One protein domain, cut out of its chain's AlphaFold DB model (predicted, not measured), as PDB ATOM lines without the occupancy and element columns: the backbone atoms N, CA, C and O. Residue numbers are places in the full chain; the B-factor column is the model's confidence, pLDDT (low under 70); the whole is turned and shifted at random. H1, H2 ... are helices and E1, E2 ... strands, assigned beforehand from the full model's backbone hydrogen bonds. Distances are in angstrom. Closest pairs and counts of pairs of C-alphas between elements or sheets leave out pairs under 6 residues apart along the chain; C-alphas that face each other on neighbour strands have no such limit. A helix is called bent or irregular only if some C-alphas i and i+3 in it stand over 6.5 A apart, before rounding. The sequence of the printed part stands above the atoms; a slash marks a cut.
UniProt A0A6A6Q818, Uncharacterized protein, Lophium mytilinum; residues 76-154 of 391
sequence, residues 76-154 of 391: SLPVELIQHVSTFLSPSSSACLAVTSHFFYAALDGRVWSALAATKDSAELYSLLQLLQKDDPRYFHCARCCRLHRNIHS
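What this domain is: This is residues 76 to 154 of the 391 residues of an uncharacterized protein of Lophium mytilinum (UniProt A0A6A6Q818). A helical hairpin, H2 and kinked H3, forms the middle, with H1 packed on H3 at one end and H4 on H2 toward the other. Beyond H4, the small strand hairpin E1 and E2 packs on it, and the tail after E2, residues 151 to 154, reaches farther out at that end of the long axis. The printed part has 79 residues, mostly helix, in the order H1 H2 H3 H4 E1 E2, and the two-stranded sheet E1 - E2 is antiparallel. It is compact, with a radius of gyration of the C-alphas of 13.3 A and spans of 41 by 28 by 16 A.

How they stand to each other: H1, residues 79 to 87, touches H3, residues 102 to 118, through 104 to 108 of H3 alone; their closest C-alphas, Val 79 and Ala 107, are 5.7 A apart. H2, residues 91 to 100, and H3 form a helical hairpin at a shallow tilt of 26 degrees, opposite ways; their closest C-alphas, Ala 98 and Tyr 105, are 4.3 A apart. H4, residues 122 to 135, touches H2 with 124 to 128 alone, at a shallow tilt of 23 degrees, the same way; the closest C-alphas are Ser 92 and Leu 128, 6.1 A. The closest C-alphas of H4 and E1, residues 139 to 142, are Gln 133 and Phe 140, 5.5 A. E1 and E2, residues 147 to 150, are a hairpin, with N 140 and O 149 at 2.8 A, within hydrogen-bond range. H1 and H4 are apart. Every O i to N i+4 pair is within hydrogen-bond range in H1, H2 and H4, and 9 of 13 in H3.

Where its parts are: H1 begins at C-alpha 79 (25.217, -4.670, 26.267). H3 is 23.1 A long and irregular, with C-alphas 107 and 110 9.5 A apart and a kink of 69 degrees near residue 109. H4 is 20.3 A long, H2 14.6 A and H1 12.7 A. E1 measures 9.5 A and E2 10.0 A, ending at C-alpha 150 (-1.157, 6.721, 36.935).

The domain as a whole: The two C-alphas farthest apart, Glu 80 and His 153, are 41.0 A apart. The printed part has no cut, and the links between its named elements are tight. Mean pLDDT of the printed part is 93.1, and no printed residue is under 70.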
ATOM      1  N   SER A  76      22.223  -1.729  18.176       93.31
ATOM      2  CA  SER A  76      23.228  -2.688  17.697       93.31
ATOM      3  C   SER A  76      24.482  -2.763  18.570       93.31
ATOM      4  O   SER A  76      25.350  -3.593  18.306       93.31
ATOM      5  N   LEU A  77      24.606  -1.913  19.594       95.31
ATOM      6  CA  LEU A  77      25.750  -1.962  20.503       95.31
ATOM      7  C   LEU A  77      25.652  -3.180  21.441       95.31
ATOM      8  O   LEU A  77      24.568  -3.466  21.956       95.31
ATOM      9  N   PRO A  78      26.778  -3.864  21.718       96.62
ATOM     10  CA  PRO A  78      26.871  -4.832  22.804       96.62
ATOM     11  C   PRO A  78      26.410  -4.244  24.143       96.62
ATOM     12  O   PRO A  78      26.637  -3.065  24.438       96.62
ATOM     13  N   VAL A  79      25.780  -5.079  24.971       96.06
ATOM     14  CA  VAL A  79      25.217  -4.670  26.267       96.06
ATOM     15  C   VAL A  79      26.289  -4.110  27.205       96.06
ATOM     16  O   VAL A  79      26.024  -3.176  27.957       96.06
ATOM     17  N   GLU A  80      27.515  -4.614  27.108       97.25
ATOM     18  CA  GLU A  80      28.671  -4.182  27.888       97.25
ATOM     19  C   GLU A  80      29.044  -2.734  27.565       97.25
ATOM     20  O   GLU A  80      29.335  -1.963  28.475       97.25
ATOM     21  N   LEU A  81      28.970  -2.330  26.289       97.38
ATOM     22  CA  LEU A  81      29.241  -0.946  25.889       97.38
ATOM     23  C   LEU A  81      28.147  -0.003  26.383       97.38
ATOM     24  O   LEU A  81      28.445   1.100  26.827       97.38
ATOM     25  N   ILE A  82      26.888  -0.438  26.371       96.56
ATOM     26  CA  ILE A  82      25.763   0.348  26.897       96.56
ATOM     27  C   ILE A  82      25.907   0.536  28.406       96.56
ATOM     28  O   ILE A  82      25.766   1.649  28.912       96.56
ATOM     29  N   GLN A  83      26.229  -0.542  29.123       96.06
ATOM     30  CA  GLN A  83      26.507  -0.486  30.553       96.06
ATOM     31  C   GLN A  83      27.710   0.418  30.836       96.06
ATOM     32  O   GLN A  83      27.622   1.260  31.725       96.06
ATOM     33  N   HIS A  84      28.785   0.327  30.052       96.38
ATOM     34  CA  HIS A  84      29.956   1.186  30.202       96.38
ATOM     35  C   HIS A  84      29.626   2.666  29.970       96.38
ATOM     36  O   HIS A  84      29.936   3.493  30.823       96.38
ATOM     37  N   VAL A  85      28.902   3.008  28.898       96.50
ATOM     38  CA  VAL A  85      28.419   4.381  28.653       96.50
ATOM     39  C   VAL A  85      27.584   4.877  29.832       96.50
ATOM     40  O   VAL A  85      27.764   6.005  30.283       96.50
ATOM     41  N   SER A  86      26.725   4.021  30.391       96.75
ATOM     42  CA  SER A  86      25.888   4.385  31.536       96.75
ATOM     43  C   SER A  86      26.671   4.729  32.806       96.75
ATOM     44  O   SER A  86      26.144   5.459  33.638       96.75
ATOM     45  N   THR A  87      27.922   4.265  32.942       96.19
ATOM     46  CA  THR A  87      28.782   4.622  34.086       96.19
ATOM     47  C   THR A  87      29.330   6.046  34.018       96.19
ATOM     48  O   THR A  87      29.719   6.589  35.048       96.19
ATOM     49  N   PHE A  88      29.324   6.668  32.835       97.25
ATOM     50  CA  PHE A  88      29.711   8.072  32.652       97.25
ATOM     51  C   PHE A  88      28.528   9.041  32.779       97.25
ATOM     52  O   PHE A  88      28.715  10.254  32.732       97.25
ATOM     53  N   LEU A  89      27.305   8.522  32.909       96.38
ATOM     54  CA  LEU A  89      26.096   9.320  33.071       96.38
ATOM     55  C   LEU A  89      25.777   9.506  34.557       96.38
ATOM     56  O   LEU A  89      26.011   8.611  35.368       96.38
ATOM     57  N   SER A  90      25.168  10.642  34.912       94.88
ATOM     58  CA  SER A  90      24.563  10.782  36.240       94.88
ATOM     59  C   SER A  90      23.470   9.720  36.448       94.88
ATOM     60  O   SER A  90      22.857   9.281  35.464       94.88
ATOM     61  N   PRO A  91      23.167   9.313  37.697       94.94
ATOM     62  CA  PRO A  91      22.116   8.335  37.975       94.94
ATOM     63  C   PRO A  91      20.777   8.691  37.316       94.94
ATOM     64  O   PRO A  91      20.147   7.820  36.713       94.94
ATOM     65  N   SER A  92      20.378   9.970  37.329       95.25
ATOM     66  CA  SER A  92      19.140  10.407  36.667       95.25
ATOM     67  C   SER A  92      19.207  10.308  35.146       95.25
ATOM     68  O   SER A  92      18.257   9.842  34.520       95.25
ATOM     69  N   SER A  93      20.334  10.685  34.537       95.94
ATOM     70  CA  SER A  93      20.522  10.592  33.081       95.94
ATOM     71  C   SER A  93      20.540   9.137  32.609       95.94
ATOM     72  O   SER A  93      19.964   8.797  31.575       95.94
ATOM     73  N   SER A  94      21.150   8.252  33.396       96.56
ATOM     74  CA  SER A  94      21.143   6.812  33.154       96.56
ATOM     75  C   SER A  94      19.727   6.229  33.287       96.56
ATOM     76  O   SER A  94      19.305   5.413  32.463       96.56
ATOM     77  N   ALA A  95      18.939   6.691  34.266       95.62
ATOM     78  CA  ALA A  95      17.544   6.277  34.430       95.62
ATOM     79  C   ALA A  95      16.662   6.764  33.267       95.62
ATOM     80  O   ALA A  95      15.841   5.997  32.759       95.62
ATOM     81  N   CYS A  96      16.881   7.996  32.786       95.25
ATOM     82  CA  CYS A  96      16.288   8.504  31.547       95.25
ATOM     83  C   CYS A  96      16.603   7.583  30.363       95.25
ATOM     84  O   CYS A  96      15.691   7.149  29.662       95.25
ATOM     85  N   LEU A  97      17.876   7.222  30.167       95.25
ATOM     86  CA  LEU A  97      18.279   6.312  29.094       95.25
ATOM     87  C   LEU A  97      17.541   4.968  29.200       95.25
ATOM     88  O   LEU A  97      17.005   4.484  28.201       95.25
ATOM     89  N   ALA A  98      17.429   4.413  30.412       95.69
ATOM     90  CA  ALA A  98      16.717   3.165  30.665       95.69
ATOM     91  C   ALA A  98      15.230   3.221  30.274       95.69
ATOM     92  O   ALA A  98      14.697   2.215  29.811       95.69
ATOM     93  N   VAL A  99      14.542   4.360  30.424       94.06
ATOM     94  CA  VAL A  99      13.113   4.473  30.062       94.06
ATOM     95  C   VAL A  99      12.861   4.746  28.580       94.06
ATOM     96  O   VAL A  99      11.732   4.563  28.122       94.06
ATOM     97  N   THR A 100      13.880   5.136  27.807       92.75
ATOM     98  CA  THR A 100      13.704   5.430  26.373       92.75
ATOM     99  C   THR A 100      13.379   4.192  25.533       92.75
ATOM    100  O   THR A 100      12.708   4.305  24.506       92.75
ATOM    101  N   SER A 101      13.822   2.996  25.944       93.31
ATOM    102  CA  SER A 101      13.514   1.749  25.239       93.31
ATOM    103  C   SER A 101      13.509   0.526  26.158       93.31
ATOM    104  O   SER A 101      14.228   0.463  27.153       93.31
ATOM    105  N   HIS A 102      12.746  -0.507  25.785       91.88
ATOM    106  CA  HIS A 102      12.768  -1.793  26.494       91.88
ATOM    107  C   HIS A 102      14.143  -2.466  26.465       91.88
ATOM    108  O   HIS A 102      14.493  -3.174  27.408       91.88
ATOM    109  N   PHE A 103      14.913  -2.248  25.398       94.44
ATOM    110  CA  PHE A 103      16.261  -2.780  25.269       94.44
ATOM    111  C   PHE A 103      17.204  -2.137  26.288       94.44
ATOM    112  O   PHE A 103      17.865  -2.861  27.028       94.44
ATOM    113  N   PHE A 104      17.195  -0.806  26.416       95.62
ATOM    114  CA  PHE A 104      17.996  -0.113  27.430       95.62
ATOM    115  C   PHE A 104      17.556  -0.457  28.844       95.62
ATOM    116  O   PHE A 104      18.402  -0.695  29.699       95.62
ATOM    117  N   TYR A 105      16.247  -0.557  29.084       95.06
ATOM    118  CA  TYR A 105      15.732  -0.998  30.375       95.06
ATOM    119  C   TYR A 105      16.287  -2.376  30.771       95.06
ATOM    120  O   TYR A 105      16.718  -2.569  31.904       95.06
ATOM    121  N   ALA A 106      16.311  -3.329  29.833       94.88
ATOM    122  CA  ALA A 106      16.858  -4.664  30.067       94.88
ATOM    123  C   ALA A 106      18.392  -4.668  30.196       94.88
ATOM    124  O   ALA A 106      18.929  -5.400  31.019       94.88
ATOM    125  N   ALA A 107      19.089  -3.851  29.401       95.81
ATOM    126  CA  ALA A 107      20.546  -3.741  29.400       95.81
ATOM    127  C   ALA A 107      21.097  -3.128  30.697       95.81
ATOM    128  O   ALA A 107      22.114  -3.584  31.221       95.81
ATOM    129  N   LEU A 108      20.433  -2.087  31.200       95.56
ATOM    130  CA  LEU A 108      20.853  -1.325  32.377       95.56
ATOM    131  C   LEU A 108      20.350  -1.937  33.693       95.56
ATOM    132  O   LEU A 108      20.991  -1.772  34.736       95.56
ATOM    133  N   ASP A 109      19.265  -2.712  33.619       91.88
ATOM    134  CA  ASP A 109      18.671  -3.465  34.725       91.88
ATOM    135  C   ASP A 109      18.235  -2.568  35.915       91.88
ATOM    136  O   ASP A 109      18.214  -1.336  35.852       91.88
ATOM    137  N   GLY A 110      17.856  -3.178  37.041       90.25
ATOM    138  CA  GLY A 110      17.495  -2.494  38.285       90.25
ATOM    139  C   GLY A 110      18.639  -1.718  38.950       90.25
ATOM    140  O   GLY A 110      18.393  -0.988  39.914       90.25
ATOM    141  N   ARG A 111      19.881  -1.839  38.456       92.56
ATOM    142  CA  ARG A 111      21.069  -1.190  39.039       92.56
ATOM    143  C   ARG A 111      20.989   0.327  38.970       92.56
ATOM    144  O   ARG A 111      21.293   0.985  39.956       92.56
ATOM    145  N   VAL A 112      20.518   0.869  37.852       94.69
ATOM    146  CA  VAL A 112      20.394   2.321  37.664       94.69
ATOM    147  C   VAL A 112      19.368   2.921  38.622       94.69
ATOM    148  O   VAL A 112      19.627   3.932  39.267       94.69
ATOM    149  N   TRP A 113      18.232   2.245  38.796       91.19
ATOM    150  CA  TRP A 113      17.206   2.652  39.758       91.19
ATOM    151  C   TRP A 113      17.674   2.514  41.204       91.19
ATOM    152  O   TRP A 113      17.324   3.338  42.040       91.19
ATOM    153  N   SER A 114      18.482   1.494  41.496       92.31
ATOM    154  CA  SER A 114      19.074   1.303  42.822       92.31
ATOM    155  C   SER A 114      20.117   2.377  43.125       92.31
ATOM    156  O   SER A 114      20.126   2.906  44.228       92.31
ATOM    157  N   ALA A 115      20.948   2.743  42.143       92.75
ATOM    158  CA  ALA A 115      21.902   3.841  42.261       92.75
ATOM    159  C   ALA A 115      21.182   5.174  42.500       92.75
ATOM    160  O   ALA A 115      21.550   5.898  43.417       92.75
ATOM    161  N   LEU A 116      20.109   5.445  41.751       92.19
ATOM    162  CA  LEU A 116      19.280   6.636  41.934       92.19
ATOM    163  C   LEU A 116      18.517   6.642  43.270       92.19
ATOM    164  O   LEU A 116      18.277   7.697  43.835       92.19
ATOM    165  N   ALA A 117      18.119   5.483  43.797       88.62
ATOM    166  CA  ALA A 117      17.507   5.397  45.125       88.62
ATOM    167  C   ALA A 117      18.540   5.516  46.260       88.62
ATOM    168  O   ALA A 117      18.183   5.873  47.380       88.62
ATOM    169  N   ALA A 118      19.802   5.178  45.983       91.06
ATOM    170  CA  ALA A 118      20.905   5.257  46.931       91.06
ATOM    171  C   ALA A 118      21.545   6.651  46.993       91.06
ATOM    172  O   ALA A 118      22.294   6.926  47.935       91.06
ATOM    173  N   THR A 119      21.281   7.536  46.023       89.00
ATOM    174  CA  THR A 119      21.729   8.924  46.125       89.00
ATOM    175  C   THR A 119      21.057   9.579  47.331       89.00
ATOM    176  O   THR A 119      19.850   9.488  47.541       89.00
ATOM    177  N   LYS A 120      21.861  10.248  48.166       85.19
ATOM    178  CA  LYS A 120      21.343  11.039  49.297       85.19
ATOM    179  C   LYS A 120      20.544  12.253  48.822       85.19
ATOM    180  O   LYS A 120      19.767  12.814  49.588       85.19
ATOM    181  N   ASP A 121      20.765  12.659  47.576       87.94
ATOM    182  CA  ASP A 121      20.110  13.802  46.974       87.94
ATOM    183  C   ASP A 121      18.720  13.425  46.447       87.94
ATOM    184  O   ASP A 121      18.530  13.042  45.290       87.94
ATOM    185  N   SER A 122      17.718  13.566  47.316       87.62
ATOM    186  CA  SER A 122      16.315  13.397  46.936       87.62
ATOM    187  C   SER A 122      15.867  14.380  45.848       87.62
ATOM    188  O   SER A 122      14.856  14.118  45.193       87.62
ATOM    189  N   ALA A 123      16.580  15.496  45.640       91.75
ATOM    190  CA  ALA A 123      16.231  16.477  44.618       91.75
ATOM    191  C   ALA A 123      16.506  15.957  43.198       91.75
ATOM    192  O   ALA A 123      15.751  16.290  42.282       91.75
ATOM    193  N   GLU A 124      17.517  15.100  43.011       92.88
ATOM    194  CA  GLU A 124      17.837  14.509  41.704       92.88
ATOM    195  C   GLU A 124      16.701  13.584  41.237       92.88
ATOM    196  O   GLU A 124      16.132  13.766  40.156       92.88
ATOM    197  N   LEU A 125      16.282  12.655  42.108       92.50
ATOM    198  CA  LEU A 125      15.146  11.764  41.857       92.50
ATOM    199  C   LEU A 125      13.854  12.560  41.640       92.50
ATOM    200  O   LEU A 125      13.089  12.259  40.725       92.50
ATOM    201  N   TYR A 126      13.607  13.581  42.461       93.25
ATOM    202  CA  TYR A 126      12.425  14.427  42.333       93.25
ATOM    203  C   TYR A 126      12.382  15.131  40.969       93.25
ATOM    204  O   TYR A 126      11.362  15.083  40.280       93.25
ATOM    205  N   SER A 127      13.508  15.710  40.541       94.12
ATOM    206  CA  SER A 127      13.639  16.391  39.249       94.12
ATOM    207  C   SER A 127      13.417  15.430  38.080       94.12
ATOM    208  O   SER A 127      12.698  15.760  37.135       94.12
ATOM    209  N   LEU A 128      13.952  14.206  38.168       95.31
ATOM    210  CA  LEU A 128      13.704  13.162  37.177       95.31
ATOM    211  C   LEU A 128      12.214  12.810  37.086       95.31
ATOM    212  O   LEU A 128      11.655  12.755  35.992       95.31
ATOM    213  N   LEU A 129      11.554  12.563  38.220       94.75
ATOM    214  CA  LEU A 129      10.142  12.173  38.228       94.75
ATOM    215  C   LEU A 129       9.241  13.298  37.697       94.75
ATOM    216  O   LEU A 129       8.261  13.012  37.011       94.75
ATOM    217  N   GLN A 130       9.583  14.564  37.956       95.06
ATOM    218  CA  GLN A 130       8.896  15.711  37.358       95.06
ATOM    219  C   GLN A 130       9.081  15.780  35.839       95.06
ATOM    220  O   GLN A 130       8.117  16.050  35.119       95.06
ATOM    221  N   LEU A 131      10.290  15.507  35.345       95.00
ATOM    222  CA  LEU A 131      10.576  15.483  33.912       95.00
ATOM    223  C   LEU A 131       9.794  14.362  33.211       95.00
ATOM    224  O   LEU A 131       9.106  14.612  32.228       95.00
ATOM    225  N   LEU A 132       9.772  13.162  33.796       94.50
ATOM    226  CA  LEU A 132       8.981  12.041  33.282       94.50
ATOM    227  C   LEU A 132       7.468  12.311  33.310       94.50
ATOM    228  O   LEU A 132       6.757  11.897  32.396       94.50
ATOM    229  N   GLN A 133       6.963  13.010  34.330       94.81
ATOM    230  CA  GLN A 133       5.567  13.460  34.361       94.81
ATOM    231  C   GLN A 133       5.265  14.456  33.231       94.81
ATOM    232  O   GLN A 133       4.173  14.422  32.666       94.81
ATOM    233  N   LYS A 134       6.202  15.358  32.919       94.88
ATOM    234  CA  LYS A 134       6.048  16.323  31.825       94.88
ATOM    235  C   LYS A 134       5.977  15.618  30.468       94.88
ATOM    236  O   LYS A 134       5.169  16.017  29.633       94.88
ATOM    237  N   ASP A 135       6.770  14.562  30.283       93.81
ATOM    238  CA  ASP A 135       6.809  13.781  29.042       93.81
ATOM    239  C   ASP A 135       5.596  12.845  28.882       93.81
ATOM    240  O   ASP A 135       5.109  12.640  27.767       93.81
ATOM    241  N   ASP A 136       5.076  12.285  29.982       92.62
ATOM    242  CA  ASP A 136       3.861  11.464  29.982       92.62
ATOM    243  C   ASP A 136       2.842  11.941  31.038       92.62
ATOM    244  O   ASP A 136       2.808  11.419  32.161       92.62
ATOM    245  N   PRO A 137       1.924  12.863  30.677       92.44
ATOM    246  CA  PRO A 137       0.955  13.454  31.608       92.44
ATOM    247  C   PRO A 137      -0.110  12.463  32.106       92.44
ATOM    248  O   PRO A 137      -0.937  12.795  32.960       92.44
ATOM    249  N   ARG A 138      -0.118  11.222  31.594       93.06
ATOM    250  CA  ARG A 138      -0.937  10.133  32.151       93.06
ATOM    251  C   ARG A 138      -0.406   9.658  33.494       93.06
ATOM    252  O   ARG A 138      -1.115   8.925  34.185       93.06
ATOM    253  N   TYR A 139       0.813  10.036  33.857       94.31
ATOM    254  CA  TYR A 139       1.390   9.796  35.165       94.31
ATOM    255  C   TYR A 139       1.559  11.118  35.916       94.31
ATOM    256  O   TYR A 139       1.730  12.171  35.316       94.31
ATOM    257  N   PHE A 140       1.491  11.068  37.242       94.81
ATOM    258  CA  PHE A 140       1.789  12.193  38.116       94.81
ATOM    259  C   PHE A 140       2.794  11.767  39.179       94.81
ATOM    260  O   PHE A 140       2.736  10.654  39.711       94.81
ATOM    261  N   HIS A 141       3.723  12.655  39.488       94.38
ATOM    262  CA  HIS A 141       4.663  12.496  40.575       94.38
ATOM    263  C   HIS A 141       3.960  12.766  41.913       94.38
ATOM    264  O   HIS A 141       3.363  13.822  42.117       94.38
ATOM    265  N   CYS A 142       4.032  11.812  42.841       92.31
ATOM    266  CA  CYS A 142       3.538  11.983  44.202       92.31
ATOM    267  C   CYS A 142       4.695  12.317  45.145       92.31
ATOM    268  O   CYS A 142       5.505  11.450  45.477       92.31
ATOM    269  N   ALA A 143       4.710  13.555  45.644       89.00
ATOM    270  CA  ALA A 143       5.731  14.041  46.573       89.00
ATOM    271  C   ALA A 143       5.807  13.239  47.884       89.00
ATOM    272  O   ALA A 143       6.860  13.177  48.503       89.00
ATOM    273  N   ARG A 144       4.711  12.591  48.306       88.19
ATOM    274  CA  ARG A 144       4.676  11.823  49.560       88.19
ATOM    275  C   ARG A 144       5.386  10.475  49.464       88.19
ATOM    276  O   ARG A 144       5.968  10.027  50.444       88.19
ATOM    277  N   CYS A 145       5.280   9.787  48.329       89.94
ATOM    278  CA  CYS A 145       5.861   8.451  48.159       89.94
ATOM    279  C   CYS A 145       7.082   8.435  47.229       89.94
ATOM    280  O   CYS A 145       7.685   7.372  47.075       89.94
ATOM    281  N   CYS A 146       7.405   9.571  46.602       88.06
ATOM    282  CA  CYS A 146       8.471   9.737  45.612       88.06
ATOM    283  C   CYS A 146       8.352   8.737  44.449       88.06
ATOM    284  O   CYS A 146       9.312   8.060  44.083       88.06
ATOM    285  N   ARG A 147       7.139   8.581  43.898       91.12
ATOM    286  CA  ARG A 147       6.845   7.668  42.774       91.12
ATOM    287  C   ARG A 147       5.904   8.305  41.758       91.12
ATOM    288  O   ARG A 147       5.125   9.199  42.087       91.12
ATOM    289  N   LEU A 148       5.944   7.778  40.533       92.19
ATOM    290  CA  LEU A 148       4.958   8.066  39.493       92.19
ATOM    291  C   LEU A 148       3.721   7.184  39.677       92.19
ATOM    292  O   LEU A 148       3.800   5.955  39.678       92.19
ATOM    293  N   HIS A 149       2.568   7.824  39.797       92.38
ATOM    294  CA  HIS A 149       1.263   7.181  39.825       92.38
ATOM    295  C   HIS A 149       0.534   7.441  38.522       92.38
ATOM    296  O   HIS A 149       0.659   8.507  37.936       92.38
ATOM    297  N   ARG A 150      -0.278   6.487  38.077       93.50
ATOM    298  CA  ARG A 150      -1.157   6.721  36.935       93.50
ATOM    299  C   ARG A 150      -2.271   7.684  37.346       93.50
ATOM    300  O   ARG A 150      -2.963   7.438  38.332       93.50
ATOM    301  N   ASN A 151      -2.460   8.752  36.582       91.31
ATOM    302  CA  ASN A 151      -3.564   9.678  36.756       91.31
ATOM    303  C   ASN A 151      -4.869   8.979  36.343       91.31
ATOM    304  O   ASN A 151      -5.095   8.706  35.163       91.31
ATOM    305  N   ILE A 152      -5.721   8.667  37.320       86.50
ATOM    306  CA  ILE A 152      -7.002   7.970  37.110       86.50
ATOM    307  C   ILE A 152      -7.962   8.830  36.271       86.50
ATOM    308  O   ILE A 152      -8.792   8.291  35.545       86.50
ATOM    309  N   HIS A 153      -7.800  10.153  36.315       81.62
ATOM    310  CA  HIS A 153      -8.604  11.108  35.557       81.62
ATOM    311  C   HIS A 153      -8.038  11.414  34.170       81.62
ATOM    312  O   HIS A 153      -8.659  12.164  33.421       81.62
ATOM    313  N   SER A 154      -6.880  10.847  33.802       74.81
ATOM    314  CA  SER A 154      -6.395  10.987  32.429       74.81
ATOM    315  C   SER A 154      -7.408  10.319  31.492       74.81
ATOM    316  O   SER A 154      -7.723   9.138  31.696       74.81
TER     317      SER A 154